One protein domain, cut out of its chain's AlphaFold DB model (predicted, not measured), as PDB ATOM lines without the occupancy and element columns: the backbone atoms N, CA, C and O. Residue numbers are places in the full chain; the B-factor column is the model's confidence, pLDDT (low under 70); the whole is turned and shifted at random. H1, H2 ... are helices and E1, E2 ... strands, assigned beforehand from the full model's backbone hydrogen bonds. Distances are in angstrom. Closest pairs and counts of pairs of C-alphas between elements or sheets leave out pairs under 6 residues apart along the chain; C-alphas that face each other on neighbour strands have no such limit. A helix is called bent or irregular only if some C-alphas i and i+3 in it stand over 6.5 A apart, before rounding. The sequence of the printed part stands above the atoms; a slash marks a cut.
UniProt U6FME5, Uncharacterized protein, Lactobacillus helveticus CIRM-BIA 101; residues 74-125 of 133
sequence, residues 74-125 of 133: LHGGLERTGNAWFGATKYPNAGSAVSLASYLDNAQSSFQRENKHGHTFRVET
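Overview. This is residues 74 to 125 of the 133 residues of an uncharacterized protein of Lactobacillus helveticus CIRM-BIA 101 (UniProt U6FME5). One helix, H1, has a short two-stranded hairpin of E1 and E2 at its first end, the two making a corner, and a single strand, E3, that folds back along the helix from its other end. The contacts between these parts are few, and the whole is loose, with a radius of gyration of the C-alphas of 14.0 A and spans of 38 by 27 by 17 A. The printed part has 52 residues, with one named helix and three named strands in the order E1, E2, H1, E3. The sheet has the order E1 - E2 and is antiparallel, and the class is mixed, helices and strands.

Arrangement. After residues 74 to 80, strand E1, residues 81 to 86, and strand E2, residues 89 to 95, form a hairpin. They are antiparallel neighbours, with 148 degrees between their N-to-C directions. The C-alphas of Asn 83 and Pro 92, which face each other, are 4.5 A apart. N of Gly 82 and O of Ala 94 are within hydrogen-bond range at 2.8 A, and so are N of Tyr 91 and O of Ala 84, also at 2.8 A. Helix H1, residues 97 to 114, follows E2 after a tight link of one residue. Every O i to N i+4 pair inside H1 is within hydrogen-bond range. E1 and H1 are apart. Strand E3, residues 119 to 124, pairs with no named strand. H1 and E3 have 2 pairs of C-alphas within 8 A, the closest being those of Gln 108 and Thr 120, 6.6 A apart, and their centres are 11.2 A apart. E3 is apart from E1 and from E2.

Along the chain. E1, from Thr 81 to Phe 86, is 16.0 A long from first to last C-alpha and begins with C-alpha 81 at (34.288, -12.746, 26.199). E2, from Thr 89 to Gly 95, is 15.9 A long. H1, from Ala 97 to Glu 114, is 26.0 A long and ends with C-alpha 114 at (28.512, -12.012, 57.356). H1 is not bent. E3, from His 119 to Glu 124, is 16.7 A long and ends with C-alpha 124 at (37.631, -26.751, 40.012).

Size, cuts and confidence. The two C-alphas farthest apart are those of Ala 88 and His 117, at 39.9 A, while the C-alphas of Leu 74 and Thr 125, the first and last printed residues, are 9.8 A apart. The printed part has no cut. The links E1 to E2, E2 to H1 and H1 to E3 are tight, and no link is long. The mean pLDDT of the printed part is 82.5, and residues 76 to 80 are under 70. E3 has a mean pLDDT of 92, and E1 of 77.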
ATOM      1  N   LEU A  74      36.161 -24.338  31.787       83.00
ATOM      2  CA  LEU A  74      36.833 -23.099  31.408       83.00
ATOM      3  C   LEU A  74      37.419 -23.220  29.993       83.00
ATOM      4  O   LEU A  74      37.383 -22.249  29.225       83.00
ATOM      5  N   HIS A  75      37.924 -24.410  29.644       81.25
ATOM      6  CA  HIS A  75      38.459 -24.771  28.332       81.25
ATOM      7  C   HIS A  75      39.486 -23.769  27.762       81.25
ATOM      8  O   HIS A  75      39.495 -23.467  26.567       81.25
ATOM      9  N   GLY A  76      40.351 -23.204  28.608       67.88
ATOM     10  CA  GLY A  76      41.342 -22.203  28.203       67.88
ATOM     11  C   GLY A  76      40.747 -20.841  27.832       67.88
ATOM     12  O   GLY A  76      41.426 -20.019  27.225       67.88
ATOM     13  N   GLY A  77      39.490 -20.568  28.192       69.44
ATOM     14  CA  GLY A  77      38.797 -19.300  27.948       69.44
ATOM     15  C   GLY A  77      39.282 -18.140  28.823       69.44
ATOM     16  O   GLY A  77      38.462 -17.483  29.461       69.44
ATOM     17  N   LEU A  78      40.592 -17.884  28.861       68.69
ATOM     18  CA  LEU A  78      41.217 -16.867  29.715       68.69
ATOM     19  C   LEU A  78      40.717 -15.454  29.381       68.69
ATOM     20  O   LEU A  78      40.265 -14.729  30.266       68.69
ATOM     21  N   GLU A  79      40.707 -15.106  28.094       66.12
ATOM     22  CA  GLU A  79      40.242 -13.806  27.583       66.12
ATOM     23  C   GLU A  79      38.898 -13.895  26.852       66.12
ATOM     24  O   GLU A  79      38.393 -12.910  26.312       66.12
ATOM     25  N   ARG A  80      38.293 -15.090  26.815       67.25
ATOM     26  CA  ARG A  80      37.075 -15.333  26.044       67.25
ATOM     27  C   ARG A  80      35.914 -14.547  26.645       67.25
ATOM     28  O   ARG A  80      35.396 -14.882  27.710       67.25
ATOM     29  N   THR A  81      35.495 -13.520  25.921       72.56
ATOM     30  CA  THR A  81      34.288 -12.746  26.199       72.56
ATOM     31  C   THR A  81      33.188 -13.126  25.211       72.56
ATOM     32  O   THR A  81      33.441 -13.576  24.092       72.56
ATOM     33  N   GLY A  82      31.941 -13.000  25.643       75.81
ATOM     34  CA  GLY A  82      30.763 -13.333  24.859       75.81
ATOM     35  C   GLY A  82      29.554 -12.525  25.302       75.81
ATOM     36  O   GLY A  82      29.665 -11.532  26.019       75.81
ATOM     37  N   ASN A  83      28.376 -12.947  24.860       80.06
ATOM     38  CA  ASN A  83      27.120 -12.360  25.307       80.06
ATOM     39  C   ASN A  83      26.430 -13.351  26.239       80.06
ATOM     40  O   ASN A  83      26.157 -14.478  25.824       80.06
ATOM     41  N   ALA A  84      26.123 -12.928  27.461       79.19
ATOM     42  CA  ALA A  84      25.206 -13.656  28.328       79.19
ATOM     43  C   ALA A  84      23.784 -13.129  28.105       79.19
ATOM     44  O   ALA A  84      23.582 -11.936  27.874       79.19
ATOM     45  N   TRP A  85      22.798 -14.016  28.154       77.12
ATOM     46  CA  TRP A  85      21.391 -13.657  28.010       77.12
ATOM     47  C   TRP A  85      20.639 -14.125  29.247       77.12
ATOM     48  O   TRP A  85      20.614 -15.318  29.538       77.12
ATOM     49  N   PHE A  86      20.017 -13.186  29.956       78.38
ATOM     50  CA  PHE A  86      19.111 -13.486  31.061       78.38
ATOM     51  C   PHE A  86      17.709 -13.030  30.655       78.38
ATOM     52  O   PHE A  86      17.416 -11.835  30.582       78.38
ATOM     53  N   GLY A  87      16.854 -13.993  30.302       85.94
ATOM     54  CA  GLY A  87      15.569 -13.707  29.664       85.94
ATOM     55  C   GLY A  87      15.762 -12.980  28.328       85.94
ATOM     56  O   GLY A  87      16.505 -13.440  27.466       85.94
ATOM     57  N   ALA A  88      15.103 -11.831  28.163       85.44
ATOM     58  CA  ALA A  88      15.244 -10.983  26.975       85.44
ATOM     59  C   ALA A  88      16.440 -10.011  27.048       85.44
ATOM     60  O   ALA A  88      16.726  -9.312  26.074       85.44
ATOM     61  N   THR A  89      17.137  -9.942  28.187       82.56
ATOM     62  CA  THR A  89      18.205  -8.961  28.413       82.56
ATOM     63  C   THR A  89      19.557  -9.525  27.999       82.56
ATOM     64  O   THR A  89      19.990 -10.575  28.482       82.56
ATOM     65  N   LYS A  90      20.247  -8.790  27.120       82.81
ATOM     66  CA  LYS A  90      21.605  -9.089  26.663       82.81
ATOM     67  C   LYS A  90      22.641  -8.400  27.546       82.81
ATOM     68  O   LYS A  90      22.610  -7.182  27.693       82.81
ATOM     69  N   TYR A  91      23.616  -9.167  28.013       79.19
ATOM     70  CA  TYR A  91      24.787  -8.696  28.742       79.19
ATOM     71  C   TYR A  91      26.019  -8.904  27.855       79.19
ATOM     72  O   TYR A  91      26.523 -10.028  27.752       79.19
ATOM     73  N   PRO A  92      26.459  -7.860  27.129       76.50
ATOM     74  CA  PRO A  92      27.633  -7.951  26.273       76.50
ATOM     75  C   PRO A  92      28.919  -8.025  27.102       76.50
ATOM     76  O   PRO A  92      28.965  -7.540  28.230       76.50
ATOM     77  N   ASN A  93      29.974  -8.590  26.513       76.25
ATOM     78  CA  ASN A  93      31.303  -8.739  27.123       76.25
ATOM     79  C   ASN A  93      31.304  -9.539  28.441       76.25
ATOM     80  O   ASN A  93      32.136  -9.312  29.318       76.25
ATOM     81  N   ALA A  94      30.377 -10.483  28.583       75.38
ATOM     82  CA  ALA A  94      30.344 -11.413  29.704       75.38
ATOM     83  C   ALA A  94      31.422 -12.502  29.535       75.38
ATOM     84  O   ALA A  94      31.692 -12.937  28.416       75.38
ATOM     85  N   GLY A  95      32.014 -12.966  30.637       76.69
ATOM     86  CA  GLY A  95      33.088 -13.969  30.632       76.69
ATOM     87  C   GLY A  95      34.460 -13.388  30.988       76.69
ATOM     88  O   GLY A  95      34.541 -12.344  31.636       76.69
ATOM     89  N   SER A  96      35.525 -14.057  30.540       82.56
ATOM     90  CA  SER A  96      36.931 -13.938  30.976       82.56
ATOM     91  C   SER A  96      37.242 -14.494  32.371       82.56
ATOM     92  O   SER A  96      36.436 -14.414  33.305       82.56
ATOM     93  N   ALA A  97      38.464 -15.003  32.521       83.00
ATOM     94  CA  ALA A  97      38.994 -15.468  33.798       83.00
ATOM     95  C   ALA A  97      39.158 -14.322  34.813       83.00
ATOM     96  O   ALA A  97      38.983 -14.540  36.009       83.00
ATOM     97  N   VAL A  98      39.438 -13.099  34.346       82.00
ATOM     98  CA  VAL A  98      39.580 -11.914  35.210       82.00
ATOM     99  C   VAL A  98      38.244 -11.553  35.855       82.00
ATOM    100  O   VAL A  98      38.169 -11.462  37.078       82.00
ATOM    101  N   SER A  99      37.172 -11.436  35.064       81.69
ATOM    102  CA  SER A  99      35.829 -11.188  35.608       81.69
ATOM    103  C   SER A  99      35.395 -12.298  36.559       81.69
ATOM    104  O   SER A  99      34.872 -12.010  37.633       81.69
ATOM    105  N   LEU A 100      35.639 -13.561  36.193       84.50
ATOM    106  CA  LEU A 100      35.340 -14.708  37.048       84.50
ATOM    107  C   LEU A 100      36.061 -14.606  38.398       84.50
ATOM    108  O   LEU A 100      35.419 -14.740  39.436       84.50
ATOM    109  N   ALA A 101      37.362 -14.307  38.398       86.00
ATOM    110  CA  ALA A 101      38.130 -14.115  39.623       86.00
ATOM    111  C   ALA A 101      37.541 -12.994  40.492       86.00
ATOM    112  O   ALA A 101      37.310 -13.210  41.681       86.00
ATOM    113  N   SER A 102      37.205 -11.842  39.899       85.81
ATOM    114  CA  SER A 102      36.593 -10.727  40.631       85.81
ATOM    115  C   SER A 102      35.246 -11.098  41.262       85.81
ATOM    116  O   SER A 102      34.980 -10.718  42.402       85.81
ATOM    117  N   TYR A 103      34.408 -11.877  40.570       85.81
ATOM    118  CA  TYR A 103      33.145 -12.359  41.138       85.81
ATOM    119  C   TYR A 103      33.357 -13.363  42.278       85.81
ATOM    120  O   TYR A 103      32.684 -13.258  43.305       85.81
ATOM    121  N   LEU A 104      34.305 -14.296  42.139       89.50
ATOM    122  CA  LEU A 104      34.642 -15.257  43.198       89.50
ATOM    123  C   LEU A 104      35.203 -14.547  44.442       89.50
ATOM    124  O   LEU A 104      34.829 -14.882  45.567       89.50
ATOM    125  N   ASP A 105      36.051 -13.536  44.248       90.44
ATOM    126  CA  ASP A 105      36.596 -12.709  45.327       90.44
ATOM    127  C   ASP A 105      35.491 -11.915  46.036       90.44
ATOM    128  O   ASP A 105      35.440 -11.886  47.270       90.44
ATOM    129  N   ASN A 106      34.565 -11.320  45.279       88.12
ATOM    130  CA  ASN A 106      33.436 -10.589  45.850       88.12
ATOM    131  C   ASN A 106      32.504 -11.516  46.650       88.12
ATOM    132  O   ASN A 106      32.132 -11.193  47.781       88.12
ATOM    133  N   ALA A 107      32.184 -12.697  46.111       85.88
ATOM    134  CA  ALA A 107      31.353 -13.693  46.785       85.88
ATOM    135  C   ALA A 107      31.990 -14.190  48.093       85.88
ATOM    136  O   ALA A 107      31.303 -14.328  49.110       85.88
ATOM    137  N   GLN A 108      33.306 -14.416  48.090       89.94
ATOM    138  CA  GLN A 108      34.058 -14.775  49.290       89.94
ATOM    139  C   GLN A 108      34.070 -13.632  50.310       89.94
ATOM    140  O   GLN A 108      33.822 -13.858  51.495       89.94
ATOM    141  N   SER A 109      34.322 -12.398  49.865       88.69
ATOM    142  CA  SER A 109      34.330 -11.224  50.740       88.69
ATOM    143  C   SER A 109      32.969 -11.010  51.405       88.69
ATOM    144  O   SER A 109      32.914 -10.782  52.614       88.69
ATOM    145  N   SER A 110      31.871 -11.133  50.651       85.81
ATOM    146  CA  SER A 110      30.512 -11.028  51.199       85.81
ATOM    147  C   SER A 110      30.262 -12.070  52.279       85.81
ATOM    148  O   SER A 110      29.923 -11.726  53.410       85.81
ATOM    149  N   PHE A 111      30.565 -13.331  51.971       86.12
ATOM    150  CA  PHE A 111      30.387 -14.426  52.912       86.12
ATOM    151  C   PHE A 111      31.187 -14.229  54.204       86.12
ATOM    152  O   PHE A 111      30.656 -14.459  55.290       86.12
ATOM    153  N   GLN A 112      32.431 -13.756  54.113       87.19
ATOM    154  CA  GLN A 112      33.285 -13.504  55.278       87.19
ATOM    155  C   GLN A 112      32.810 -12.323  56.133       87.19
ATOM    156  O   GLN A 112      32.944 -12.370  57.359       87.19
ATOM    157  N   ARG A 113      32.242 -11.271  55.522       86.12
ATOM    158  CA  ARG A 113      31.662 -10.141  56.274       86.12
ATOM    159  C   ARG A 113      30.504 -10.594  57.155       86.12
ATOM    160  O   ARG A 113      30.402 -10.154  58.298       86.12
ATOM    161  N   GLU A 114      29.672 -11.487  56.636       82.88
ATOM    162  CA  GLU A 114      28.512 -12.012  57.356       82.88
ATOM    163  C   GLU A 114      28.866 -13.159  58.307       82.88
ATOM    164  O   GLU A 114      28.156 -13.395  59.285       82.88
ATOM    165  N   ASN A 115      29.978 -13.856  58.055       83.38
ATOM    166  CA  ASN A 115      30.359 -15.078  58.756       83.38
ATOM    167  C   ASN A 115      31.828 -15.031  59.157       83.38
ATOM    168  O   ASN A 115      32.693 -15.627  58.518       83.38
ATOM    169  N   LYS A 116      32.106 -14.348  60.272       81.12
ATOM    170  CA  LYS A 116      33.473 -14.095  60.767       81.12
ATOM    171  C   LYS A 116      34.323 -15.353  60.998       81.12
ATOM    172  O   LYS A 116      35.544 -15.251  61.053       81.12
ATOM    173  N   HIS A 117      33.690 -16.515  61.155       83.38
ATOM    174  CA  HIS A 117      34.344 -17.815  61.342       83.38
ATOM    175  C   HIS A 117      34.023 -18.809  60.216       83.38
ATOM    176  O   HIS A 117      34.216 -20.009  60.383       83.38
ATOM    177  N   GLY A 118      33.486 -18.327  59.095       85.38
ATOM    178  CA  GLY A 118      33.164 -19.164  57.950       85.38
ATOM    179  C   GLY A 118      34.390 -19.533  57.131       85.38
ATOM    180  O   GLY A 118      35.370 -18.788  57.066       85.38
ATOM    181  N   HIS A 119      34.309 -20.680  56.470       91.44
ATOM    182  CA  HIS A 119      35.337 -21.158  55.557       91.44
ATOM    183  C   HIS A 119      34.818 -21.158  54.124       91.44
ATOM    184  O   HIS A 119      33.704 -21.597  53.858       91.44
ATOM    185  N   THR A 120      35.656 -20.703  53.199       92.50
ATOM    186  CA  THR A 120      35.376 -20.754  51.764       92.50
ATOM    187  C   THR A 120      36.348 -21.714  51.097       92.50
ATOM    188  O   THR A 120      37.557 -21.609  51.298       92.50
ATOM    189  N   PHE A 121      35.826 -22.615  50.271       93.75
ATOM    190  CA  PHE A 121      36.599 -23.512  49.420       93.75
ATOM    191  C   PHE A 121      36.376 -23.142  47.957       93.75
ATOM    192  O   PHE A 121      35.235 -23.005  47.517       93.75
ATOM    193  N   ARG A 122      37.468 -23.004  47.198       91.88
ATOM    194  CA  ARG A 122      37.411 -22.904  45.735       91.88
ATOM    195  C   ARG A 122      37.594 -24.287  45.136       91.88
ATOM    196  O   ARG A 122      38.522 -24.995  45.522       91.88
ATOM    197  N   VAL A 123      36.702 -24.660  44.230       91.50
ATOM    198  CA  VAL A 123      36.665 -25.987  43.614       91.50
ATOM    199  C   VAL A 123      36.703 -25.831  42.101       91.50
ATOM    200  O   VAL A 123      35.975 -25.029  41.527       91.50
ATOM    201  N   GLU A 124      37.554 -26.613  41.460       89.25
ATOM    202  CA  GLU A 124      37.631 -26.751  40.012       89.25
ATOM    203  C   GLU A 124      37.296 -28.211  39.690       89.25
ATOM    204  O   GLU A 124      37.805 -29.115  40.354       89.25
ATOM    205  N   THR A 125      36.343 -28.442  38.782       88.31
ATOM    206  CA  THR A 125      35.771 -29.785  38.553       88.31
ATOM    207  C   THR A 125      36.165 -30.411  37.216       88.31
ATOM    208  O   THR A 125      35.489 -31.331  36.759       88.31
TER     209      THR A 125